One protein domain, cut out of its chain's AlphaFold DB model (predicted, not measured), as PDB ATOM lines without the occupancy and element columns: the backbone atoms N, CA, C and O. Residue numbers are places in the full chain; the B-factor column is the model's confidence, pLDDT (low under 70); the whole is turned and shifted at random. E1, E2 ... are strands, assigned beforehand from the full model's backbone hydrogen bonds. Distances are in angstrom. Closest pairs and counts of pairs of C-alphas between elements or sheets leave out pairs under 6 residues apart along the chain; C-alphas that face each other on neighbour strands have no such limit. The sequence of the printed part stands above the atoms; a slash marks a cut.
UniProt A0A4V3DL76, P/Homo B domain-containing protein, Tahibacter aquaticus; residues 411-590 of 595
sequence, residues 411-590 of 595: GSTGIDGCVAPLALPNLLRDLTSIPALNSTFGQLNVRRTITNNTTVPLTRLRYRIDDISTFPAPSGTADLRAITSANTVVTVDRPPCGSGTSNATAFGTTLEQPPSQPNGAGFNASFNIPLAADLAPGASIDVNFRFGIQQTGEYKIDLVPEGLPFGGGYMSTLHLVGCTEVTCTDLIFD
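Overview. This is residues 411 to 590 of the 595 residues of the protein "P/Homo B domain-containing protein" of Tahibacter aquaticus (UniProt A0A4V3DL76). Two strongly twisted sheets are only partly face to face and form a sandwich, with their strands crossed at 39 degrees. The larger sheet is branched, with the long strands E3 and E9 side by side in its middle, E1 and E2 beside E3, E5 beside E9, and the hairpin E6 and E7 joined to E9 through E7, farthest from the mean of the C-alphas. The smaller sheet runs E8 E4 E10 E11, antiparallel throughout, and the larger is mixed, with E7 and E9 its parallel pair. The printed part has 180 residues with no named helix and eleven named strands, E1 to E11 in order along the chain; it is all strand by class, though just 77 residues are in named elements, under half. It is compact, with a radius of gyration of the C-alphas of 15.8 A and spans of 44 by 41 by 27 A.

Arrangement. E1, residues 411 to 414, is an edge strand and the antiparallel neighbour of E3, residues 443 to 452; N 411 and O 451 are within hydrogen-bond range at 2.9 A. E2, residues 427 to 430, forms a hairpin with E3, with N 428 and O 445 at 2.9 A. E1 and E2 lie on one side of E3, and E9, residues 540 to 551, is on the other side, antiparallel at 156 degrees, with N 446 and O 545 at 2.9 A. E4, residues 460 to 468, is an inner strand of the smaller sheet and antiparallel to E10, residues 554 to 564, with N 462 and O 562 at 2.9 A. E5, residues 479 to 482, is antiparallel to E9, with N 481 and O 548 at 2.8 A. E6, residues 488 to 493, and E7, residues 501 to 508, form a hairpin, with N 490 and O 504 at 2.9 A. E7 is parallel to E9 at 64 degrees between their directions, with N 507 and O 542 at 2.8 A. E8, residues 526 to 528, is an edge strand antiparallel to E4, with N 527 and O 463 at 2.8 A; residues 510 to 511 pair antiparallel with residues 527 to 528. E10 and E11, residues 574 to 579, form a hairpin, with N 557 and O 576 at 2.8 A. Between the two sheets, the closest C-alphas of E1 and E11 are those of Ser 412 and Leu 574, 7.0 A apart, while E4 and E9 are apart.

Along the chain. E1 begins at C-alpha 411, (27.326, -10.839, -48.660). E3 is 27.9 A long from first to last C-alpha, E4 23.3 A and E7 21.5 A. E9, the longest strand by residues with 12, measures 33.4 A and begins at C-alpha 540, (20.575, -10.054, -43.186). E10 measures 33.6 A and E11 16.2 A, ending at C-alpha 579, (28.409, 9.116, -62.385). E6 measures 16.0 A.

Size, cuts and confidence. The two C-alphas farthest apart are those of Ser 499 and Pro 515, 46.3 A. The printed part has no cut, and its first and last C-alphas are 11.2 A apart. The links E1 to E2, E2 to E3, E7 to E8 and E8 to E9 are long, and E5 to E6 and E9 to E10 are tight. The mean pLDDT of the printed part is 91.6; residues 569 to 571 and 582 to 590 are under 70.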
ATOM      1  N   GLY A 411      28.069 -11.108 -47.435       85.06
ATOM      2  CA  GLY A 411      27.326 -10.839 -48.660       85.06
ATOM      3  C   GLY A 411      26.795  -9.413 -48.673       85.06
ATOM      4  O   GLY A 411      26.353  -8.910 -47.646       85.06
ATOM      5  N   SER A 412      26.801  -8.778 -49.837       88.81
ATOM      6  CA  SER A 412      26.194  -7.470 -50.059       88.81
ATOM      7  C   SER A 412      25.466  -7.528 -51.386       88.81
ATOM      8  O   SER A 412      26.110  -7.710 -52.409       88.81
ATOM      9  N   THR A 413      24.148  -7.362 -51.385       90.75
ATOM     10  CA  THR A 413      23.326  -7.291 -52.606       90.75
ATOM     11  C   THR A 413      22.466  -6.032 -52.586       90.75
ATOM     12  O   THR A 413      22.427  -5.311 -51.582       90.75
ATOM     13  N   GLY A 414      21.789  -5.717 -53.693       92.94
ATOM     14  CA  GLY A 414      20.771  -4.663 -53.692       92.94
ATOM     15  C   GLY A 414      19.735  -4.878 -52.578       92.94
ATOM     16  O   GLY A 414      19.433  -6.011 -52.194       92.94
ATOM     17  N   ILE A 415      19.189  -3.795 -52.024       95.31
ATOM     18  CA  ILE A 415      18.035  -3.903 -51.117       95.31
ATOM     19  C   ILE A 415      16.797  -4.470 -51.837       95.31
ATOM     20  O   ILE A 415      15.957  -5.116 -51.225       95.31
ATOM     21  N   ASP A 416      16.704  -4.260 -53.146       96.12
ATOM     22  CA  ASP A 416      15.745  -4.887 -54.044       96.12
ATOM     23  C   ASP A 416      16.519  -5.767 -55.031       96.12
ATOM     24  O   ASP A 416      17.224  -5.264 -55.907       96.12
ATOM     25  N   GLY A 417      16.418  -7.086 -54.852       92.25
ATOM     26  CA  GLY A 417      17.117  -8.067 -55.689       92.25
ATOM     27  C   GLY A 417      16.466  -8.286 -57.057       92.25
ATOM     28  O   GLY A 417      16.983  -9.052 -57.861       92.25
ATOM     29  N   CYS A 418      15.324  -7.651 -57.319       94.44
ATOM     30  CA  CYS A 418      14.594  -7.725 -58.581       94.44
ATOM     31  C   CYS A 418      14.814  -6.487 -59.456       94.44
ATOM     32  O   CYS A 418      14.315  -6.413 -60.581       94.44
ATOM     33  N   VAL A 419      15.576  -5.518 -58.950       92.12
ATOM     34  CA  VAL A 419      15.911  -4.277 -59.633       92.12
ATOM     35  C   VAL A 419      17.421  -4.175 -59.817       92.12
ATOM     36  O   VAL A 419      18.201  -4.576 -58.958       92.12
ATOM     37  N   ALA A 420      17.844  -3.591 -60.940       88.38
ATOM     38  CA  ALA A 420      19.256  -3.363 -61.220       88.38
ATOM     39  C   ALA A 420      19.953  -2.595 -60.070       88.38
ATOM     40  O   ALA A 420      19.350  -1.688 -59.482       88.38
ATOM     41  N   PRO A 421      21.235  -2.875 -59.767       83.38
ATOM     42  CA  PRO A 421      21.930  -2.262 -58.630       83.38
ATOM     43  C   PRO A 421      22.009  -0.725 -58.666       83.38
ATOM     44  O   PRO A 421      22.019  -0.076 -57.624       83.38
ATOM     45  N   LEU A 422      22.028  -0.139 -59.869       83.75
ATOM     46  CA  LEU A 422      22.094   1.310 -60.107       83.75
ATOM     47  C   LEU A 422      20.724   1.996 -60.214       83.75
ATOM     48  O   LEU A 422      20.659   3.208 -60.419       83.75
ATOM     49  N   ALA A 423      19.631   1.244 -60.109       89.12
ATOM     50  CA  ALA A 423      18.278   1.772 -60.203       89.12
ATOM     51  C   ALA A 423      17.638   1.928 -58.814       89.12
ATOM     52  O   ALA A 423      18.094   1.368 -57.817       89.12
ATOM     53  N   LEU A 424      16.557   2.707 -58.739       92.50
ATOM     54  CA  LEU A 424      15.766   2.823 -57.516       92.50
ATOM     55  C   LEU A 424      15.088   1.483 -57.196       92.50
ATOM     56  O   LEU A 424      14.480   0.928 -58.103       92.50
ATOM     57  N   PRO A 425      15.085   1.013 -55.936       95.69
ATOM     58  CA  PRO A 425      15.508   1.732 -54.730       95.69
ATOM     59  C   PRO A 425      16.975   1.510 -54.313       95.69
ATOM     60  O   PRO A 425      17.392   2.132 -53.332       95.69
ATOM     61  N   ASN A 426      17.738   0.667 -55.017       94.38
ATOM     62  CA  ASN A 426      19.122   0.290 -54.691       94.38
ATOM     63  C   ASN A 426      20.088   1.482 -54.699       94.38
ATOM     64  O   ASN A 426      20.894   1.631 -53.780       94.38
ATOM     65  N   LEU A 427      19.955   2.372 -55.682       93.62
ATOM     66  CA  LEU A 427      20.705   3.621 -55.761       93.62
ATOM     67  C   LEU A 427      19.748   4.799 -55.948       93.62
ATOM     68  O   LEU A 427      18.936   4.815 -56.872       93.62
ATOM     69  N   LEU A 428      19.852   5.810 -55.084       94.38
ATOM     70  CA  LEU A 428      19.096   7.058 -55.195       94.38
ATOM     71  C   LEU A 428      20.048   8.252 -55.281       94.38
ATOM     72  O   LEU A 428      20.755   8.563 -54.322       94.38
ATOM     73  N   ARG A 429      19.978   8.974 -56.403       94.00
ATOM     74  CA  ARG A 429      20.488  10.342 -56.530       94.00
ATOM     75  C   ARG A 429      19.405  11.323 -56.078       94.00
ATOM     76  O   ARG A 429      18.394  11.489 -56.755       94.00
ATOM     77  N   ASP A 430      19.631  11.972 -54.944       94.44
ATOM     78  CA  ASP A 430      18.802  13.069 -54.440       94.44
ATOM     79  C   ASP A 430      19.463  14.402 -54.810       94.44
ATOM     80  O   ASP A 430      20.627  14.626 -54.493       94.44
ATOM     81  N   LEU A 431      18.738  15.290 -55.491       95.44
ATOM     82  CA  LEU A 431      19.248  16.590 -55.946       95.44
ATOM     83  C   LEU A 431      19.123  17.696 -54.887       95.44
ATOM     84  O   LEU A 431      19.484  18.845 -55.148       95.44
ATOM     85  N   THR A 432      18.603  17.382 -53.699       96.25
ATOM     86  CA  THR A 432      18.389  18.359 -52.629       96.25
ATOM     87  C   THR A 432      19.719  18.911 -52.118       96.25
ATOM     88  O   THR A 432      20.465  18.232 -51.412       96.25
ATOM     89  N   SER A 433      20.001  20.173 -52.446       97.06
ATOM     90  CA  SER A 433      21.201  20.875 -51.988       97.06
ATOM     91  C   SER A 433      21.143  21.136 -50.481       97.06
ATOM     92  O   SER A 433      20.268  21.856 -49.998       97.06
ATOM     93  N   ILE A 434      22.096  20.567 -49.738       96.88
ATOM     94  CA  ILE A 434      22.278  20.814 -48.301       96.88
ATOM     95  C   ILE A 434      23.769  21.082 -48.023       96.88
ATOM     96  O   ILE A 434      24.482  20.192 -47.549       96.88
ATOM     97  N   PRO A 435      24.278  22.300 -48.299       95.94
ATOM     98  CA  PRO A 435      25.702  22.618 -48.141       95.94
ATOM     99  C   PRO A 435      26.242  22.370 -46.725       95.94
ATOM    100  O   PRO A 435      27.355  21.884 -46.568       95.94
ATOM    101  N   ALA A 436      25.425  22.609 -45.692       94.81
ATOM    102  CA  ALA A 436      25.791  22.361 -44.293       94.81
ATOM    103  C   ALA A 436      26.046  20.874 -43.959       94.81
ATOM    104  O   ALA A 436      26.638  20.578 -42.927       94.81
ATOM    105  N   LEU A 437      25.603  19.942 -44.814       93.56
ATOM    106  CA  LEU A 437      25.862  18.499 -44.710       93.56
ATOM    107  C   LEU A 437      26.810  18.008 -45.808       93.56
ATOM    108  O   LEU A 437      26.740  16.860 -46.239       93.56
ATOM    109  N   ASN A 438      27.659  18.894 -46.318       97.31
ATOM    110  CA  ASN A 438      28.590  18.598 -47.395       97.31
ATOM    111  C   ASN A 438      27.932  18.064 -48.683       97.31
ATOM    112  O   ASN A 438      28.494  17.230 -49.385       97.31
ATOM    113  N   SER A 439      26.714  18.526 -48.970       97.38
ATOM    114  CA  SER A 439      25.857  18.017 -50.047       97.38
ATOM    115  C   SER A 439      25.405  19.140 -50.984       97.38
ATOM    116  O   SER A 439      24.217  19.287 -51.273       97.38
ATOM    117  N   THR A 440      26.336  19.996 -51.412       97.75
ATOM    118  CA  THR A 440      26.049  21.183 -52.240       97.75
ATOM    119  C   THR A 440      25.302  20.834 -53.531       97.75
ATOM    120  O   THR A 440      24.379  21.553 -53.909       97.75
ATOM    121  N   PHE A 441      25.630  19.704 -54.160       97.06
ATOM    122  CA  PHE A 441      24.993  19.197 -55.383       97.06
ATOM    123  C   PHE A 441      24.088  17.982 -55.127       97.06
ATOM    124  O   PHE A 441      23.861  17.159 -56.021       97.06
ATOM    125  N   GLY A 442      23.578  17.858 -53.903       97.38
ATOM    126  CA  GLY A 442      22.737  16.742 -53.500       97.38
ATOM    127  C   GLY A 442      23.509  15.586 -52.872       97.38
ATOM    128  O   GLY A 442      24.633  15.747 -52.394       97.38
ATOM    129  N   GLN A 443      22.861  14.425 -52.830       96.81
ATOM    130  CA  GLN A 443      23.307  13.227 -52.124       96.81
ATOM    131  C   GLN A 443      23.181  11.988 -53.013       96.81
ATOM    132  O   GLN A 443      22.286  11.882 -53.853       96.81
ATOM    133  N   LEU A 444      24.047  11.016 -52.761       96.25
ATOM    134  CA  LEU A 444      23.956   9.653 -53.260       96.25
ATOM    135  C   LEU A 444      23.640   8.726 -52.083       96.25
ATOM    136  O   LEU A 444      24.361   8.718 -51.085       96.25
ATOM    137  N   ASN A 445      22.555   7.966 -52.189       96.38
ATOM    138  CA  ASN A 445      22.153   6.965 -51.204       96.38
ATOM    139  C   ASN A 445      22.296   5.581 -51.833       96.38
ATOM    140  O   ASN A 445      21.645   5.298 -52.842       96.38
ATOM    141  N   VAL A 446      23.136   4.741 -51.236       96.50
ATOM    142  CA  VAL A 446      23.407   3.372 -51.682       96.50
ATOM    143  C   VAL A 446      22.791   2.423 -50.669       96.50
ATOM    144  O   VAL A 446      23.218   2.369 -49.513       96.50
ATOM    145  N   ARG A 447      21.776   1.675 -51.095       97.00
ATOM    146  CA  ARG A 447      21.027   0.767 -50.229       97.00
ATOM    147  C   ARG A 447      21.388  -0.673 -50.532       97.00
ATOM    148  O   ARG A 447      21.309  -1.103 -51.682       97.00
ATOM    149  N   ARG A 448      21.774  -1.413 -49.495       95.25
ATOM    150  CA  ARG A 448      22.233  -2.799 -49.620       95.25
ATOM    151  C   ARG A 448      21.559  -3.698 -48.599       95.25
ATOM    152  O   ARG A 448      21.276  -3.258 -47.489       95.25
ATOM    153  N   THR A 449      21.366  -4.954 -48.977       96.00
ATOM    154  CA  THR A 449      21.118  -6.058 -48.048       96.00
ATOM    155  C   THR A 449      22.471  -6.657 -47.692       96.00
ATOM    156  O   THR A 449      23.147  -7.191 -48.572       96.00
ATOM    157  N   ILE A 450      22.888  -6.559 -46.432       95.44
ATOM    158  CA  ILE A 450      24.125  -7.183 -45.954       95.44
ATOM    159  C   ILE A 450      23.789  -8.503 -45.279       95.44
ATOM    160  O   ILE A 450      22.982  -8.514 -44.355       95.44
ATOM    161  N   THR A 451      24.412  -9.596 -45.709       93.75
ATOM    162  CA  THR A 451      24.147 -10.953 -45.212       93.75
ATOM    163  C   THR A 451      25.379 -11.527 -44.532       93.75
ATOM    164  O   THR A 451      26.470 -11.556 -45.107       93.75
ATOM    165  N   ASN A 452      25.205 -12.041 -43.315       92.88
ATOM    166  CA  ASN A 452      26.248 -12.802 -42.645       92.88
ATOM    167  C   ASN A 452      26.355 -14.204 -43.268       92.88
ATOM    168  O   ASN A 452      25.626 -15.109 -42.877       92.88
ATOM    169  N   ASN A 453      27.282 -14.402 -44.208       86.62
ATOM    170  CA  ASN A 453      27.578 -15.725 -44.777       86.62
ATOM    171  C   ASN A 453      28.719 -16.445 -44.032       86.62
ATOM    172  O   ASN A 453      29.322 -17.374 -44.568       86.62
ATOM    173  N   THR A 454      29.045 -16.012 -42.811       83.00
ATOM    174  CA  THR A 454      29.999 -16.709 -41.943       83.00
ATOM    175  C   THR A 454      29.299 -17.820 -41.149       83.00
ATOM    176  O   THR A 454      28.073 -17.920 -41.130       83.00
ATOM    177  N   THR A 455      30.074 -18.667 -40.471       82.69
ATOM    178  CA  THR A 455      29.551 -19.776 -39.653       82.69
ATOM    179  C   THR A 455      29.179 -19.368 -38.225       82.69
ATOM    180  O   THR A 455      28.659 -20.192 -37.473       82.69
ATOM    181  N   VAL A 456      29.413 -18.110 -37.832       86.19
ATOM    182  CA  VAL A 456      29.148 -17.598 -36.476       86.19
ATOM    183  C   VAL A 456      28.402 -16.259 -36.517       86.19
ATOM    184  O   VAL A 456      28.445 -15.564 -37.531       86.19
ATOM    185  N   PRO A 457      27.693 -15.859 -35.448       92.94
ATOM    186  CA  PRO A 457      27.069 -14.540 -35.398       92.94
ATOM    187  C   PRO A 457      28.099 -13.404 -35.482       92.94
ATOM    188  O   PRO A 457      29.150 -13.473 -34.841       92.94
ATOM    189  N   LEU A 458      27.776 -12.346 -36.232       94.56
ATOM    190  CA  LEU A 458      28.546 -11.102 -36.227       94.56
ATOM    191  C   LEU A 458      28.025 -10.181 -35.123       94.56
ATOM    192  O   LEU A 458      26.885  -9.718 -35.185       94.56
ATOM    193  N   THR A 459      28.859  -9.889 -34.130       95.50
ATOM    194  CA  THR A 459      28.487  -9.063 -32.964       95.50
ATOM    195  C   THR A 459      28.707  -7.569 -33.206       95.50
ATOM    196  O   THR A 459      28.211  -6.712 -32.475       95.50
ATOM    197  N   ARG A 460      29.488  -7.235 -34.235       95.19
ATOM    198  CA  ARG A 460      29.746  -5.874 -34.707       95.19
ATOM    199  C   ARG A 460      30.013  -5.922 -36.199       95.19
ATOM    200  O   ARG A 460      30.648  -6.859 -36.677       95.19
ATOM    201  N   LEU A 461      29.556  -4.895 -36.901       95.81
ATOM    202  CA  LEU A 461      29.799  -4.711 -38.321       95.81
ATOM    203  C   LEU A 461      30.004  -3.222 -38.603       95.81
ATOM    204  O   LEU A 461      29.219  -2.377 -38.165       95.81
ATOM    205  N   ARG A 462      31.047  -2.911 -39.360       96.19
ATOM    206  CA  ARG A 462      31.293  -1.593 -39.934       96.19
ATOM    207  C   ARG A 462      31.825  -1.742 -41.351       96.19
ATOM    208  O   ARG A 462      32.214  -2.831 -41.756       96.19
ATOM    209  N   TYR A 463      31.825  -0.653 -42.103       96.25
ATOM    210  CA  TYR A 463      32.430  -0.597 -43.428       96.25
ATOM    211  C   TYR A 463      33.479   0.505 -43.460       96.25
ATOM    212  O   TYR A 463      33.132   1.672 -43.259       96.25
ATOM    213  N   ARG A 464      34.734   0.139 -43.716       95.31
ATOM    214  CA  ARG A 464      35.835   1.083 -43.925       95.31
ATOM    215  C   ARG A 464      35.874   1.525 -45.386       95.31
ATOM    216  O   ARG A 464      35.557   0.748 -46.282       95.31
ATOM    217  N   ILE A 465      36.213   2.789 -45.618       95.75
ATOM    218  CA  ILE A 465      36.382   3.364 -46.955       95.75
ATOM    219  C   ILE A 465      37.839   3.165 -47.390       95.75
ATOM    220  O   ILE A 465      38.708   3.954 -47.014       95.75
ATOM    221  N   ASP A 466      38.093   2.138 -48.198       90.81
ATOM    222  CA  ASP A 466      39.426   1.863 -48.759       90.81
ATOM    223  C   ASP A 466      39.710   2.746 -49.979       90.81
ATOM    224  O   ASP A 466      40.854   3.128 -50.233       90.81
ATOM    225  N   ASP A 467      38.665   3.094 -50.737       93.19
ATOM    226  CA  ASP A 467      38.786   3.948 -51.913       93.19
ATOM    227  C   ASP A 467      37.524   4.768 -52.163       93.19
ATOM    228  O   ASP A 467      36.398   4.309 -51.959       93.19
ATOM    229  N   ILE A 468      37.711   6.003 -52.618       95.88
ATOM    230  CA  ILE A 468      36.618   6.921 -52.922       95.88
ATOM    231  C   ILE A 468      37.093   8.055 -53.835       95.88
ATOM    232  O   ILE A 468      38.164   8.635 -53.646       95.88
ATOM    233  N   SER A 469      36.266   8.431 -54.810       96.69
ATOM    234  CA  SER A 469      36.411   9.720 -55.494       96.69
ATOM    235  C   SER A 469      35.997  10.844 -54.551       96.69
ATOM    236  O   SER A 469      34.812  11.067 -54.305       96.69
ATOM    237  N   THR A 470      36.984  11.527 -53.982       97.69
ATOM    238  CA  THR A 470      36.787  12.593 -52.998       97.69
ATOM    239  C   THR A 470      37.798  13.715 -53.209       97.69
ATOM    240  O   THR A 470      38.598  13.708 -54.146       97.69
ATOM    241  N   PHE A 471      37.756  14.710 -52.338       97.00
ATOM    242  CA  PHE A 471      38.631  15.859 -52.388       97.00
ATOM    243  C   PHE A 471      40.114  15.508 -52.185       97.00
ATOM    244  O   PHE A 471      40.452  14.790 -51.235       97.00
ATOM    245  N   PRO A 472      41.018  16.090 -52.997       95.81
ATOM    246  CA  PRO A 472      40.783  17.042 -54.085       95.81
ATOM    247  C   PRO A 472      40.360  16.336 -55.381       95.81
ATOM    248  O   PRO A 472      41.141  15.607 -55.989       95.81
ATOM    249  N   ALA A 473      39.135  16.601 -55.841       95.12
ATOM    250  CA  ALA A 473      38.598  15.988 -57.049       95.12
ATOM    251  C   ALA A 473      38.922  16.855 -58.282       95.12
ATOM    252  O   ALA A 473      38.481  18.008 -58.346       95.12
ATOM    253  N   PRO A 474      39.670  16.351 -59.280       95.00
ATOM    254  CA  PRO A 474      39.885  17.082 -60.526       95.00
ATOM    255  C   PRO A 474      38.575  17.233 -61.314       95.00
ATOM    256  O   PRO A 474      37.610  16.503 -61.093       95.00
ATOM    257  N   SER A 475      38.540  18.177 -62.259       93.50
ATOM    258  CA  SER A 475      37.376  18.364 -63.136       93.50
ATOM    259  C   SER A 475      36.996  17.055 -63.830       93.50
ATOM    260  O   SER A 475      37.847  16.401 -64.426       93.50
ATOM    261  N   GLY A 476      35.706  16.722 -63.802       91.69
ATOM    262  CA  GLY A 476      35.175  15.473 -64.353       91.69
ATOM    263  C   GLY A 476      35.085  14.338 -63.331       91.69
ATOM    264  O   GLY A 476      34.335  13.398 -63.557       91.69
ATOM    265  N   THR A 477      35.751  14.447 -62.180       94.12
ATOM    266  CA  THR A 477      35.636  13.498 -61.066       94.12
ATOM    267  C   THR A 477      34.703  14.054 -59.994       94.12
ATOM    268  O   THR A 477      34.737  15.245 -59.680       94.12
ATOM    269  N   ALA A 478      33.857  13.203 -59.425       95.94
ATOM    270  CA  ALA A 478      32.991  13.575 -58.323       95.94
ATOM    271  C   ALA A 478      33.805  13.820 -57.045       95.94
ATOM    272  O   ALA A 478      34.760  13.107 -56.747       95.94
ATOM    273  N   ASP A 479      33.373  14.802 -56.259       97.62
ATOM    274  CA  ASP A 479      33.835  14.987 -54.885       97.62
ATOM    275  C   ASP A 479      32.759  14.441 -53.945       97.62
ATOM    276  O   ASP A 479      31.815  15.153 -53.575       97.62
ATOM    277  N   LEU A 480      32.861  13.146 -53.636       98.31
ATOM    278  CA  LEU A 480      31.973  12.476 -52.697       98.31
ATOM    279  C   LEU A 480      32.467  12.648 -51.262       98.31
ATOM    280  O   LEU A 480      33.655  12.529 -50.966       98.31
ATOM    281  N   ARG A 481      31.519  12.875 -50.356       98.12
ATOM    282  CA  ARG A 481      31.739  13.067 -48.923       98.12
ATOM    283  C   ARG A 481      30.890  12.067 -48.167       98.12
ATOM    284  O   ARG A 481      29.674  12.228 -48.099       98.12
ATOM    285  N   ALA A 482      31.494  11.028 -47.607       98.38
ATOM    286  CA  ALA A 482      30.757  10.092 -46.768       98.38
ATOM    287  C   ALA A 482      30.141  10.845 -45.572       98.38
ATOM    288  O   ALA A 482      30.791  11.708 -44.978       98.38
ATOM    289  N   ILE A 483      28.869  10.575 -45.260       97.94
ATOM    290  CA  ILE A 483      28.106  11.252 -44.198       97.94
ATOM    291  C   ILE A 483      27.154  10.279 -43.494       97.94
ATOM    292  O   ILE A 483      26.606   9.370 -44.112       97.94
ATOM    293  N   THR A 484      26.895  10.506 -42.202       97.94
ATOM    294  CA  THR A 484      25.873   9.764 -41.438       97.94
ATOM    295  C   THR A 484      24.523   9.840 -42.143       97.94
ATOM    296  O   THR A 484      24.165  10.903 -42.648       97.94
ATOM    297  N   SER A 485      23.753   8.756 -42.171       97.62
ATOM    298  CA  SER A 485      22.436   8.669 -42.809       97.62
ATOM    299  C   SER A 485      21.333   8.335 -41.802       97.62
ATOM    300  O   SER A 485      21.593   7.885 -40.689       97.62
ATOM    301  N   ALA A 486      20.083   8.603 -42.181       96.38
ATOM    302  CA  ALA A 486      18.909   8.263 -41.383       96.38
ATOM    303  C   ALA A 486      18.229   6.998 -41.924       96.38
ATOM    304  O   ALA A 486      18.346   6.677 -43.112       96.38
ATOM    305  N   ASN A 487      17.464   6.324 -41.061       97.94
ATOM    306  CA  ASN A 487      16.602   5.220 -41.472       97.94
ATOM    307  C   ASN A 487      15.627   5.694 -42.552       97.94
ATOM    308  O   ASN A 487      15.015   6.756 -42.426       97.94
ATOM    309  N   THR A 488      15.463   4.893 -43.598       97.44
ATOM    310  CA  THR A 488      14.530   5.176 -44.692       97.44
ATOM    311  C   THR A 488      13.701   3.937 -44.981       97.44
ATOM    312  O   THR A 488      14.242   2.841 -45.075       97.44
ATOM    313  N   VAL A 489      12.391   4.102 -45.155       97.94
ATOM    314  CA  VAL A 489      11.517   3.023 -45.628       97.94
ATOM    315  C   VAL A 489      11.442   3.091 -47.148       97.94
ATOM    316  O   VAL A 489      11.167   4.154 -47.704       97.94
ATOM    317  N   VAL A 490      11.689   1.968 -47.815       97.31
ATOM    318  CA  VAL A 490      11.592   1.828 -49.270       97.31
ATOM    319  C   VAL A 490      10.680   0.666 -49.629       97.31
ATOM    320  O   VAL A 490      10.589  -0.317 -48.899       97.31
ATOM    321  N   THR A 491       9.996   0.782 -50.759       97.44
ATOM    322  CA  THR A 491       9.230  -0.324 -51.334       97.44
ATOM    323  C   THR A 491      10.164  -1.179 -52.181       97.44
ATOM    324  O   THR A 491      10.865  -0.634 -53.032       97.44
ATOM    325  N   VAL A 492      10.178  -2.486 -51.930       96.88
ATOM    326  CA  VAL A 492      11.040  -3.468 -52.599       96.88
ATOM    327  C   VAL A 492      10.217  -4.634 -53.133       96.88
ATOM    328  O   VAL A 492       9.208  -5.018 -52.533       96.88
ATOM    329  N   ASP A 493      10.668  -5.210 -54.237       95.62
ATOM    330  CA  ASP A 493      10.326  -6.553 -54.691       95.62
ATOM    331  C   ASP A 493      11.476  -7.505 -54.316       95.62
ATOM    332  O   ASP A 493      12.653  -7.138 -54.313       95.62
ATOM    333  N   ARG A 494      11.154  -8.725 -53.897       91.50
ATOM    334  CA  ARG A 494      12.155  -9.710 -53.461       91.50
ATOM    335  C   ARG A 494      11.904 -11.014 -54.217       91.50
ATOM    336  O   ARG A 494      10.747 -11.347 -54.463       91.50
ATOM    337  N   PRO A 495      12.955 -11.781 -54.566       88.94
ATOM    338  CA  PRO A 495      12.783 -13.043 -55.268       88.94
ATOM    339  C   PRO A 495      11.788 -13.990 -54.567       88.94
ATOM    340  O   PRO A 495      11.873 -14.157 -53.347       88.94
ATOM    341  N   PRO A 496      10.880 -14.650 -55.315       93.31
ATOM    342  CA  PRO A 496      10.710 -14.566 -56.767       93.31
ATOM    343  C   PRO A 496      10.089 -13.231 -57.221       93.31
ATOM    344  O   PRO A 496       9.044 -12.814 -56.720       93.31
ATOM    345  N   CYS A 497      10.723 -12.594 -58.208       93.69
ATOM    346  CA  CYS A 497      10.338 -11.272 -58.702       93.69
ATOM    347  C   CYS A 497       8.938 -11.265 -59.325       93.69
ATOM    348  O   CYS A 497       8.539 -12.217 -60.001       93.69
ATOM    349  N   GLY A 498       8.194 -10.182 -59.110       92.25
ATOM    350  CA  GLY A 498       6.815 -10.020 -59.564       92.25
ATOM    351  C   GLY A 498       5.771 -10.700 -58.673       92.25
ATOM    352  O   GLY A 498       4.595 -10.725 -59.037       92.25
ATOM    353  N   SER A 499       6.166 -11.241 -57.513       91.25
ATOM    354  CA  SER A 499       5.240 -11.858 -56.547       91.25
ATOM    355  C   SER A 499       4.497 -10.838 -55.671       91.25
ATOM    356  O   SER A 499       3.473 -11.169 -55.067       91.25
ATOM    357  N   GLY A 500       4.962  -9.587 -55.653       91.88
ATOM    358  CA  GLY A 500       4.361  -8.468 -54.935       91.88
ATOM    359  C   GLY A 500       5.423  -7.624 -54.239       91.88
ATOM    360  O   GLY A 500       6.522  -8.094 -53.968       91.88
ATOM    361  N   THR A 501       5.099  -6.369 -53.935       95.31
ATOM    362  CA  THR A 501       6.030  -5.478 -53.236       95.31
ATOM    363  C   THR A 501       5.761  -5.433 -51.735       95.31
ATOM    364  O   THR A 501       4.636  -5.621 -51.266       95.31
ATOM    365  N   SER A 502       6.807  -5.159 -50.964       95.31
ATOM    366  CA  SER A 502       6.744  -4.962 -49.515       95.31
ATOM    367  C   SER A 502       7.562  -3.740 -49.103       95.31
ATOM    368  O   SER A 502       8.392  -3.249 -49.865       95.31
ATOM    369  N   ASN A 503       7.314  -3.213 -47.904       97.19
ATOM    370  CA  ASN A 503       8.126  -2.129 -47.359       97.19
ATOM    371  C   ASN A 503       9.284  -2.710 -46.545       97.19
ATOM    372  O   ASN A 503       9.054  -3.467 -45.603       97.19
ATOM    373  N   ALA A 504      10.505  -2.299 -46.873       96.56
ATOM    374  CA  ALA A 504      11.722  -2.611 -46.139       96.56
ATOM    375  C   ALA A 504      12.287  -1.341 -45.489       96.56
ATOM    376  O   ALA A 504      12.217  -0.250 -46.060       96.56
ATOM    377  N   THR A 505      12.844  -1.469 -44.285       97.81
ATOM    378  CA  THR A 505      13.553  -0.364 -43.626       97.81
ATOM    379  C   THR A 505      15.040  -0.499 -43.903       97.81
ATOM    380  O   THR A 505      15.677  -1.399 -43.373       97.81
ATOM    381  N   ALA A 506      15.596   0.421 -44.688       97.81
ATOM    382  CA  ALA A 506      17.034   0.590 -44.826       97.81
ATOM    383  C   ALA A 506      17.554   1.391 -43.623       97.81
ATOM    384  O   ALA A 506      17.261   2.586 -43.491       97.81
ATOM    385  N   PHE A 507      18.294   0.739 -42.730       98.56
ATOM    386  CA  PHE A 507      18.857   1.366 -41.540       98.56
ATOM    387  C   PHE A 507      19.973   2.348 -41.903       98.56
ATOM    388  O   PHE A 507      20.829   2.071 -42.744       98.56
ATOM    389  N   GLY A 508      19.958   3.517 -41.265       98.25
ATOM    390  CA  GLY A 508      20.979   4.535 -41.457       98.25
ATOM    391  C   GLY A 508      22.313   4.127 -40.835       98.25
ATOM    392  O   GLY A 508      22.354   3.537 -39.760       98.25
ATOM    393  N   THR A 509      23.411   4.456 -41.502       98.44
ATOM    394  CA  THR A 509      24.778   4.231 -41.027       98.44
ATOM    395  C   THR A 509      25.337   5.498 -40.393       98.44
ATOM    396  O   THR A 509      25.073   6.597 -40.884       98.44
ATOM    397  N   THR A 510      26.178   5.363 -39.371       97.94
ATOM    398  CA  THR A 510      26.800   6.513 -38.688       97.94
ATOM    399  C   THR A 510      28.297   6.535 -38.945       97.94
ATOM    400  O   THR A 510      28.940   5.498 -38.833       97.94
ATOM    401  N   LEU A 511      28.866   7.700 -39.264       97.75
ATOM    402  CA  LEU A 511      30.322   7.845 -39.313       97.75
ATOM    403  C   LEU A 511      30.933   7.672 -37.923       97.75
ATOM    404  O   LEU A 511      30.477   8.298 -36.964       97.75
ATOM    405  N   GLU A 512      31.987   6.871 -37.829       97.62
ATOM    406  CA  GLU A 512      32.734   6.703 -36.586       97.62
ATOM    407  C   GLU A 512      33.544   7.967 -36.252       97.62
ATOM    408  O   GLU A 512      34.096   8.637 -37.130       97.62
ATOM    409  N   GLN A 513      33.548   8.323 -34.966       96.56
ATOM    410  CA  GLN A 513      34.210   9.496 -34.391       96.56
ATOM    411  C   GLN A 513      34.610   9.201 -32.933       96.56
ATOM    412  O   GLN A 513      33.977   8.334 -32.323       96.56
ATOM    413  N   PRO A 514      35.558   9.946 -32.320       96.81
ATOM    414  CA  PRO A 514      36.449  10.966 -32.912       96.81
ATOM    415  C   PRO A 514      37.371  10.371 -33.992       96.81
ATOM    416  O   PRO A 514      37.464   9.160 -34.023       96.81
ATOM    417  N   PRO A 515      38.050  11.157 -34.850       97.62
ATOM    418  CA  PRO A 515      38.027  12.617 -34.889       97.62
ATOM    419  C   PRO A 515      36.740  13.161 -35.512       97.62
ATOM    420  O   PRO A 515      35.992  12.446 -36.178       97.62
ATOM    421  N   SER A 516      36.461  14.446 -35.290       96.62
ATOM    422  CA  SER A 516      35.372  15.120 -35.999       96.62
ATOM    423  C   SER A 516      35.705  15.237 -37.487       96.62
ATOM    424  O   SER A 516      36.827  15.598 -37.835       96.62
ATOM    425  N   GLN A 517      34.719  14.999 -38.352       97.12
ATOM    426  CA  GLN A 517      34.880  15.009 -39.813       97.12
ATOM    427  C   GLN A 517      34.001  16.112 -40.441       97.12
ATOM    428  O   GLN A 517      32.968  15.814 -41.048       97.12
ATOM    429  N   PRO A 518      34.333  17.404 -40.236       95.88
ATOM    430  CA  PRO A 518      33.449  18.526 -40.569       95.88
ATOM    431  C   PRO A 518      33.187  18.676 -42.072       95.88
ATOM    432  O   PRO A 518      32.094  19.080 -42.465       95.88
ATOM    433  N   ASN A 519      34.146  18.283 -42.914       96.31
ATOM    434  CA  ASN A 519      34.037  18.345 -44.374       96.31
ATOM    435  C   ASN A 519      33.501  17.037 -44.983       96.31
ATOM    436  O   ASN A 519      33.652  16.803 -46.182       96.31
ATOM    437  N   GLY A 520      32.883  16.189 -44.153       96.31
ATOM    438  CA  GLY A 520      32.533  14.820 -44.499       96.31
ATOM    439  C   GLY A 520      33.757  13.910 -44.508       96.31
ATOM    440  O   GLY A 520      34.896  14.360 -44.397       96.31
ATOM    441  N   ALA A 521      33.493  12.617 -44.598       97.00
ATOM    442  CA  ALA A 521      34.498  11.572 -44.534       97.00
ATOM    443  C   ALA A 521      35.008  11.179 -45.929       97.00
ATOM    444  O   ALA A 521      34.318  11.370 -46.936       97.00
ATOM    445  N   GLY A 522      36.202  10.594 -45.964       96.88
ATOM    446  CA  GLY A 522      36.838  10.052 -47.163       96.88
ATOM    447  C   GLY A 522      37.633   8.793 -46.824       96.88
ATOM    448  O   GLY A 522      37.152   7.959 -46.062       96.88
ATOM    449  N   PHE A 523      38.851   8.679 -47.352       96.50
ATOM    450  CA  PHE A 523      39.730   7.528 -47.118       96.50
ATOM    451  C   PHE A 523      39.875   7.179 -45.629       96.50
ATOM    452  O   PHE A 523      39.962   8.069 -44.777       96.50
ATOM    453  N   ASN A 524      39.944   5.881 -45.332       96.12
ATOM    454  CA  ASN A 524      40.192   5.299 -44.011       96.12
ATOM    455  C   ASN A 524      39.101   5.548 -42.945       96.12
ATOM    456  O   ASN A 524      39.137   4.964 -41.863       96.12
ATOM    457  N   ALA A 525      38.089   6.368 -43.234       97.44
ATOM    458  CA  ALA A 525      36.945   6.535 -42.348       97.44
ATOM    459  C   ALA A 525      36.031   5.298 -42.371       97.44
ATOM    460  O   ALA A 525      36.024   4.531 -43.334       97.44
ATOM    461  N   SER A 526      35.226   5.129 -41.320       97.44
ATOM    462  CA  SER A 526      34.339   3.972 -41.164       97.44
ATOM    463  C   SER A 526      32.879   4.366 -40.949       97.44
ATOM    464  O   SER A 526      32.567   5.319 -40.230       97.44
ATOM    465  N   PHE A 527      31.979   3.590 -41.549       98.38
ATOM    466  CA  PHE A 527      30.545   3.590 -41.284       98.38
ATOM    467  C   PHE A 527      30.198   2.482 -40.291       98.38
ATOM    468  O   PHE A 527      30.324   1.303 -40.614       98.38
ATOM    469  N   ASN A 528      29.684   2.832 -39.118       97.62
ATOM    470  CA  ASN A 528      29.105   1.865 -38.193       97.62
ATOM    471  C   ASN A 528      27.726   1.400 -38.691       97.62
ATOM    472  O   ASN A 528      26.849   2.232 -38.964       97.62
ATOM    473  N   ILE A 529      27.514   0.082 -38.733       97.69
ATOM    474  CA  ILE A 529      26.211  -0.523 -39.023       97.69
ATOM    475  C   ILE A 529      25.445  -0.728 -37.705       97.69
ATOM    476  O   ILE A 529      25.982  -1.329 -36.771       97.69
ATOM    477  N   PRO A 530      24.197  -0.238 -37.578       95.62
ATOM    478  CA  PRO A 530      23.447  -0.308 -36.325       95.62
ATOM    479  C   PRO A 530      22.818  -1.693 -36.117       95.62
ATOM    480  O   PRO A 530      21.622  -1.893 -36.330       95.62
ATOM    481  N   LEU A 531      23.619  -2.664 -35.683       95.56
ATOM    482  CA  LEU A 531      23.109  -3.971 -35.275       95.56
ATOM    483  C   LEU A 531      22.312  -3.838 -33.967       95.56
ATOM    484  O   LEU A 531      22.851  -3.430 -32.940       95.56
ATOM    485  N   ALA A 532      21.019  -4.172 -34.001       90.38
ATOM    486  CA  ALA A 532      20.169  -4.194 -32.803       90.38
ATOM    487  C   ALA A 532      20.429  -5.428 -31.914       90.38
ATOM    488  O   ALA A 532      20.148  -5.407 -30.717       90.38
ATOM    489  N   ALA A 533      20.946  -6.495 -32.521       94.06
ATOM    490  CA  ALA A 533      21.424  -7.729 -31.915       94.06
ATOM    491  C   ALA A 533      22.473  -8.347 -32.856       94.06
ATOM    492  O   ALA A 533      22.592  -7.905 -34.003       94.06
ATOM    493  N   ASP A 534      23.192  -9.370 -32.391       96.06
ATOM    494  CA  ASP A 534      24.149 -10.102 -33.223       96.06
ATOM    495  C   ASP A 534      23.485 -10.591 -34.519       96.06
ATOM    496  O   ASP A 534      22.401 -11.186 -34.506       96.06
ATOM    497  N   LEU A 535      24.139 -10.355 -35.655       96.50
ATOM    498  CA  LEU A 535      23.650 -10.804 -36.952       96.50
ATOM    499  C   LEU A 535      23.992 -12.289 -37.107       96.50
ATOM    500  O   LEU A 535      25.139 -12.634 -37.381       96.50
ATOM    501  N   ALA A 536      23.023 -13.176 -36.893       96.56
ATOM    502  CA  ALA A 536      23.220 -14.627 -36.963       96.56
ATOM    503  C   ALA A 536      23.675 -15.113 -38.362       96.56
ATOM    504  O   ALA A 536      23.408 -14.429 -39.352       96.56
ATOM    505  N   PRO A 537      24.316 -16.294 -38.477       93.31
ATOM    506  CA  PRO A 537      24.610 -16.919 -39.770       93.31
ATOM    507  C   PRO A 537      23.367 -17.012 -40.663       93.31
ATOM    508  O   PRO A 537      22.306 -17.446 -40.218       93.31
ATOM    509  N   GLY A 538      23.496 -16.584 -41.917       92.19
ATOM    510  CA  GLY A 538      22.419 -16.517 -42.907       92.19
ATOM    511  C   GLY A 538      21.421 -15.370 -42.712       92.19
ATOM    512  O   GLY A 538      20.565 -15.171 -43.571       92.19
ATOM    513  N   ALA A 539      21.505 -14.605 -41.618       96.31
ATOM    514  CA  ALA A 539      20.654 -13.439 -41.404       96.31
ATOM    515  C   ALA A 539      21.180 -12.213 -42.164       96.31
ATOM    516  O   ALA A 539      22.380 -12.088 -42.434       96.31
ATOM    517  N   SER A 540      20.270 -11.280 -42.450       96.12
ATOM    518  CA  SER A 540      20.575 -10.054 -43.186       96.12
ATOM    519  C   SER A 540      20.108  -8.788 -42.469       96.12
ATOM    520  O   SER A 540      19.166  -8.815 -41.678       96.12
ATOM    521  N   ILE A 541      20.750  -7.667 -42.793       97.62
ATOM    522  CA  ILE A 541      20.339  -6.314 -42.417       97.62
ATOM    523  C   ILE A 541      20.334  -5.409 -43.652       97.62
ATOM    524  O   ILE A 541      21.293  -5.379 -44.421       97.62
ATOM    525  N   ASP A 542      19.259  -4.648 -43.825       98.06
ATOM    526  CA  ASP A 542      19.143  -3.653 -44.887       98.06
ATOM    527  C   ASP A 542      19.751  -2.321 -44.420       98.06
ATOM    528  O   ASP A 542      19.359  -1.784 -43.384       98.06
ATOM    529  N   VAL A 543      20.695  -1.757 -45.172       98.12
ATOM    530  CA  VAL A 543      21.459  -0.556 -44.785       98.12
ATOM    531  C   VAL A 543      21.410   0.527 -45.858       98.12
ATOM    532  O   VAL A 543      21.216   0.236 -47.037       98.12
ATOM    533  N   ASN A 544      21.602   1.784 -45.455       97.81
ATOM    534  CA  ASN A 544      21.664   2.951 -46.334       97.81
ATOM    535  C   ASN A 544      22.980   3.717 -46.136       97.81
ATOM    536  O   ASN A 544      23.077   4.547 -45.231       97.81
ATOM    537  N   PHE A 545      23.971   3.491 -46.995       98.38
ATOM    538  CA  PHE A 545      25.171   4.330 -47.047       98.38
ATOM    539  C   PHE A 545      24.855   5.649 -47.746       98.38
ATOM    540  O   PHE A 545      24.095   5.678 -48.718       98.38
ATOM    541  N   ARG A 546      25.447   6.751 -47.278       98.06
ATOM    542  CA  ARG A 546      25.155   8.081 -47.818       98.06
ATOM    543  C   ARG A 546      26.407   8.901 -48.067       98.06
ATOM    544  O   ARG A 546      27.281   9.006 -47.209       98.06
ATOM    545  N   PHE A 547      26.424   9.538 -49.230       98.44
ATOM    546  CA  PHE A 547      27.504  10.399 -49.683       98.44
ATOM    547  C   PHE A 547      26.930  11.749 -50.118       98.44
ATOM    548  O   PHE A 547      26.061  11.807 -50.987       98.44
ATOM    549  N   GLY A 548      27.387  12.837 -49.509       98.25
ATOM    550  CA  GLY A 548      27.162  14.189 -50.009       98.25
ATOM    551  C   GLY A 548      28.016  14.456 -51.246       98.25
ATOM    552  O   GLY A 548      29.109  13.908 -51.376       98.25
ATOM    553  N   ILE A 549      27.513  15.272 -52.168       98.31
ATOM    554  CA  ILE A 549      28.196  15.604 -53.421       98.31
ATOM    555  C   ILE A 549      28.623  17.075 -53.375       98.31
ATOM    556  O   ILE A 549      27.779  17.975 -53.359       98.31
ATOM    557  N   GLN A 550      29.933  17.319 -53.367       97.94
ATOM    558  CA  GLN A 550      30.536  18.662 -53.407       97.94
ATOM    559  C   GLN A 550      30.989  19.081 -54.808       97.94
ATOM    560  O   GLN A 550      31.115  20.269 -55.086       97.94
ATOM    561  N   GLN A 551      31.167  18.119 -55.706       96.62
ATOM    562  CA  GLN A 551      31.429  18.315 -57.127       96.62
ATOM    563  C   GLN A 551      30.815  17.136 -57.873       96.62
ATOM    564  O   GLN A 551      30.943  15.992 -57.437       96.62
ATOM    565  N   THR A 552      30.135  17.410 -58.981       95.25
ATOM    566  CA  THR A 552      29.569  16.375 -59.850       95.25
ATOM    567  C   THR A 552      30.632  15.792 -60.777       95.25
ATOM    568  O   THR A 552      31.496  16.528 -61.254       95.25
ATOM    569  N   GLY A 553      30.530  14.507 -61.102       93.06
ATOM    570  CA  GLY A 553      31.429  13.837 -62.037       93.06
ATOM    571  C   GLY A 553      31.323  12.318 -61.963       93.06
ATOM    572  O   GLY A 553      30.357  11.780 -61.413       93.06
ATOM    573  N   GLU A 554      32.331  11.646 -62.508       92.06
ATOM    574  CA  GLU A 554      32.536  10.205 -62.357       92.06
ATOM    575  C   GLU A 554      33.016   9.890 -60.943       92.06
ATOM    576  O   GLU A 554      33.849  10.609 -60.386       92.06
ATOM    577  N   TYR A 555      32.496   8.824 -60.352       92.81
ATOM    578  CA  TYR A 555      32.865   8.383 -59.021       92.81
ATOM    579  C   TYR A 555      33.220   6.907 -58.995       92.81
ATOM    580  O   TYR A 555      32.666   6.090 -59.730       92.81
ATOM    581  N   LYS A 556      34.090   6.581 -58.045       92.56
ATOM    582  CA  LYS A 556      34.314   5.235 -57.534       92.56
ATOM    583  C   LYS A 556      34.181   5.217 -56.014       92.56
ATOM    584  O   LYS A 556      34.453   6.228 -55.361       92.56
ATOM    585  N   ILE A 557      33.756   4.087 -55.468       92.62
ATOM    586  CA  ILE A 557      33.686   3.811 -54.032       92.62
ATOM    587  C   ILE A 557      34.056   2.337 -53.834       92.62
ATOM    588  O   ILE A 557      33.459   1.476 -54.477       92.62
ATOM    589  N   ASP A 558      34.990   2.055 -52.930       91.06
ATOM    590  CA  ASP A 558      35.258   0.720 -52.395       91.06
ATOM    591  C   ASP A 558      35.057   0.753 -50.874       91.06
ATOM    592  O   ASP A 558      35.776   1.456 -50.158       91.06
ATOM    593  N   LEU A 559      34.068  -0.000 -50.381       92.75
ATOM    594  CA  LEU A 559      33.827  -0.168 -48.945       92.75
ATOM    595  C   LEU A 559      34.138  -1.598 -48.504       92.75
ATOM    596  O   LEU A 559      33.539  -2.547 -49.017       92.75
ATOM    597  N   VAL A 560      35.005  -1.757 -47.508       90.06
ATOM    598  CA  VAL A 560      35.397  -3.063 -46.964       90.06
ATOM    599  C   VAL A 560      34.632  -3.356 -45.675       90.06
ATOM    600  O   VAL A 560      34.706  -2.556 -44.739       90.06
ATOM    601  N   PRO A 561      33.890  -4.475 -45.592       92.38
ATOM    602  CA  PRO A 561      33.228  -4.871 -44.358       92.38
ATOM    603  C   PRO A 561      34.231  -5.384 -43.329       92.38
ATOM    604  O   PRO A 561      34.904  -6.393 -43.537       92.38
ATOM    605  N   GLU A 562      34.239  -4.753 -42.165       93.62
ATOM    606  CA  GLU A 562      34.981  -5.199 -40.995       93.62
ATOM    607  C   GLU A 562      34.002  -5.650 -39.911       93.62
ATOM    608  O   GLU A 562      33.011  -4.969 -39.625       93.62
ATOM    609  N   GLY A 563      34.269  -6.791 -39.283       93.25
ATOM    610  CA  GLY A 563      33.343  -7.388 -38.325       93.25
ATOM    611  C   GLY A 563      34.022  -8.056 -37.139       93.25
ATOM    612  O   GLY A 563      35.246  -8.122 -37.047       93.25
ATOM    613  N   LEU A 564      33.203  -8.511 -36.191       92.94
ATOM    614  CA  LEU A 564      33.628  -9.359 -35.076       92.94
ATOM    615  C   LEU A 564      32.764 -10.623 -35.016       92.94
ATOM    616  O   LEU A 564      31.543 -10.493 -35.083       92.94
ATOM    617  N   PRO A 565      33.363 -11.820 -34.849       87.44
ATOM    618  CA  PRO A 565      34.809 -12.072 -34.776       87.44
ATOM    619  C   PRO A 565      35.508 -12.094 -36.150       87.44
ATOM    620  O   PRO A 565      36.730 -12.182 -36.198       87.44
ATOM    621  N   PHE A 566      34.754 -12.017 -37.250       83.94
ATOM    622  CA  PHE A 566      35.284 -12.076 -38.613       83.94
ATOM    623  C   PHE A 566      34.868 -10.854 -39.434       83.94
ATOM    624  O   PHE A 566      33.756 -10.350 -39.279       83.94
ATOM    625  N   GLY A 567      35.745 -10.432 -40.343       79.50
ATOM    626  CA  GLY A 567      35.457  -9.460 -41.393       79.50
ATOM    627  C   GLY A 567      35.411 -10.083 -42.776       79.50
ATOM    628  O   GLY A 567      35.791 -11.244 -42.973       79.50
ATOM    629  N   GLY A 568      34.959  -9.288 -43.740       70.25
ATOM    630  CA  GLY A 568      35.009  -9.667 -45.140       70.25
ATOM    631  C   GLY A 568      36.279  -9.176 -45.825       70.25
ATOM    632  O   GLY A 568      36.936  -8.243 -45.367       70.25
ATOM    633  N   GLY A 569      36.626  -9.847 -46.920       67.81
ATOM    634  CA  GLY A 569      37.769  -9.486 -47.769       67.81
ATOM    635  C   GLY A 569      37.357  -8.904 -49.097       67.81
ATOM    636  O   GLY A 569      36.203  -8.527 -49.276       67.81
ATOM    637  N   TYR A 570      38.269  -8.968 -50.068       64.38
ATOM    638  CA  TYR A 570      38.034  -8.561 -51.457       64.38
ATOM    639  C   TYR A 570      36.704  -9.045 -52.052       64.38
ATOM    640  O   TYR A 570      35.991  -8.288 -52.705       64.38
ATOM    641  N   MET A 571      36.316 -10.293 -51.779       64.62
ATOM    642  CA  MET A 571      35.055 -10.864 -52.278       64.62
ATOM    643  C   MET A 571      33.793 -10.333 -51.573       64.62
ATOM    644  O   MET A 571      32.692 -10.748 -51.916       64.62
ATOM    645  N   SER A 572      33.950  -9.490 -50.552       71.88
ATOM    646  CA  SER A 572      32.878  -8.849 -49.777       71.88
ATOM    647  C   SER A 572      32.900  -7.320 -49.910       71.88
ATOM    648  O   SER A 572      32.042  -6.642 -49.340       71.88
ATOM    649  N   THR A 573      33.886  -6.769 -50.626       80.56
ATOM    650  CA  THR A 573      34.035  -5.333 -50.854       80.56
ATOM    651  C   THR A 573      32.892  -4.823 -51.718       80.56
ATOM    652  O   THR A 573      32.663  -5.318 -52.819       80.56
ATOM    653  N   LEU A 574      32.194  -3.795 -51.240       87.56
ATOM    654  CA  LEU A 574      31.214  -3.083 -52.049       87.56
ATOM    655  C   LEU A 574      31.957  -2.148 -53.006       87.56
ATOM    656  O   LEU A 574      32.397  -1.079 -52.587       87.56
ATOM    657  N   HIS A 575      32.063  -2.558 -54.270       86.12
ATOM    658  CA  HIS A 575      32.633  -1.755 -55.350       86.12
ATOM    659  C   HIS A 575      31.534  -1.079 -56.175       86.12
ATOM    660  O   HIS A 575      30.640  -1.743 -56.709       86.12
ATOM    661  N   LEU A 576      31.611   0.245 -56.293       86.94
ATOM    662  CA  LEU A 576      30.652   1.071 -57.022       86.94
ATOM    663  C   LEU A 576      31.407   2.003 -57.957       86.94
ATOM    664  O   LEU A 576      32.191   2.824 -57.486       86.94
ATOM    665  N   VAL A 577      31.110   1.946 -59.254       87.12
ATOM    666  CA  VAL A 577      31.538   2.962 -60.221       87.12
ATOM    667  C   VAL A 577      30.314   3.500 -60.935       87.12
ATOM    668  O   VAL A 577      29.423   2.755 -61.347       87.12
ATOM    669  N   GLY A 578      30.253   4.814 -61.071       88.19
ATOM    670  CA  GLY A 578      29.154   5.462 -61.756       88.19
ATOM    671  C   GLY A 578      29.387   6.949 -61.866       88.19
ATOM    672  O   GLY A 578      30.488   7.442 -61.650       88.19
ATOM    673  N   CYS A 579      28.331   7.677 -62.205       88.75
ATOM    674  CA  CYS A 579      28.409   9.116 -62.385       88.75
ATOM    675  C   CYS A 579      27.277   9.787 -61.641       88.75
ATOM    676  O   CYS A 579      26.162   9.270 -61.566       88.75
ATOM    677  N   THR A 580      27.575  10.931 -61.029       89.00
ATOM    678  CA  THR A 580      26.531  11.689 -60.341       89.00
ATOM    679  C   THR A 580      25.521  12.225 -61.356       89.00
ATOM    680  O   THR A 580      24.353  12.357 -61.016       89.00
ATOM    681  N   GLU A 581      25.947  12.471 -62.599       81.50
ATOM    682  CA  GLU A 581      25.121  12.924 -63.723       81.50
ATOM    683  C   GLU A 581      24.907  11.812 -64.773       81.50
ATOM    684  O   GLU A 581      25.609  10.805 -64.784       81.50
ATOM    685  N   VAL A 582      23.926  11.990 -65.666       60.38
ATOM    686  CA  VAL A 582      23.340  10.927 -66.521       60.38
ATOM    687  C   VAL A 582      24.277  10.389 -67.623       60.38
ATOM    688  O   VAL A 582      23.940   9.421 -68.298       60.38
ATOM    689  N   THR A 583      25.451  10.981 -67.846       56.59
ATOM    690  CA  THR A 583      26.328  10.624 -68.976       56.59
ATOM    691  C   THR A 583      27.645  10.013 -68.516       56.59
ATOM    692  O   THR A 583      28.531  10.778 -68.148       56.59
ATOM    693  N   CYS A 584      27.789   8.684 -68.623       61.94
ATOM    694  CA  CYS A 584      29.073   7.966 -68.596       61.94
ATOM    695  C   CYS A 584      29.033   6.695 -69.449       61.94
ATOM    696  O   CYS A 584      27.965   6.114 -69.647       61.94
ATOM    697  N   THR A 585      30.190   6.302 -69.989       50.44
ATOM    698  CA  THR A 585      30.333   5.215 -70.973       50.44
ATOM    699  C   THR A 585      30.561   3.833 -70.364       50.44
ATOM    700  O   THR A 585      30.275   2.858 -71.050       50.44
ATOM    701  N   ASP A 586      30.985   3.735 -69.098       50.00
ATOM    702  CA  ASP A 586      31.267   2.463 -68.423       50.00
ATOM    703  C   ASP A 586      30.663   2.445 -67.009       50.00
ATOM    704  O   ASP A 586      30.907   3.333 -66.194       50.00
ATOM    705  N   LEU A 587      29.844   1.429 -66.726       55.69
ATOM    706  CA  LEU A 587      29.238   1.167 -65.419       55.69
ATOM    707  C   LEU A 587      29.685  -0.230 -64.985       55.69
ATOM    708  O   LEU A 587      29.332  -1.210 -65.637       55.69
ATOM    709  N   ILE A 588      30.465  -0.328 -63.907       55.47
ATOM    710  CA  ILE A 588      30.880  -1.610 -63.326       55.47
ATOM    711  C   ILE A 588      30.367  -1.661 -61.889       55.47
ATOM    712  O   ILE A 588      30.557  -0.726 -61.109       55.47
ATOM    713  N   PHE A 589      29.689  -2.758 -61.568       53.97
ATOM    714  CA  PHE A 589      29.150  -3.053 -60.249       53.97
ATOM    715  C   PHE A 589      29.592  -4.459 -59.864       53.97
ATOM    716  O   PHE A 589      29.388  -5.386 -60.648       53.97
ATOM    717  N   ASP A 590      30.149  -4.591 -58.661       53.75
ATOM    718  CA  ASP A 590      30.642  -5.850 -58.095       53.75
ATOM    719  C   ASP A 590      31.794  -6.525 -58.870       53.75
ATOM    720  O   ASP A 590      32.002  -6.325 -60.066       53.75
TER     721      ASP A 590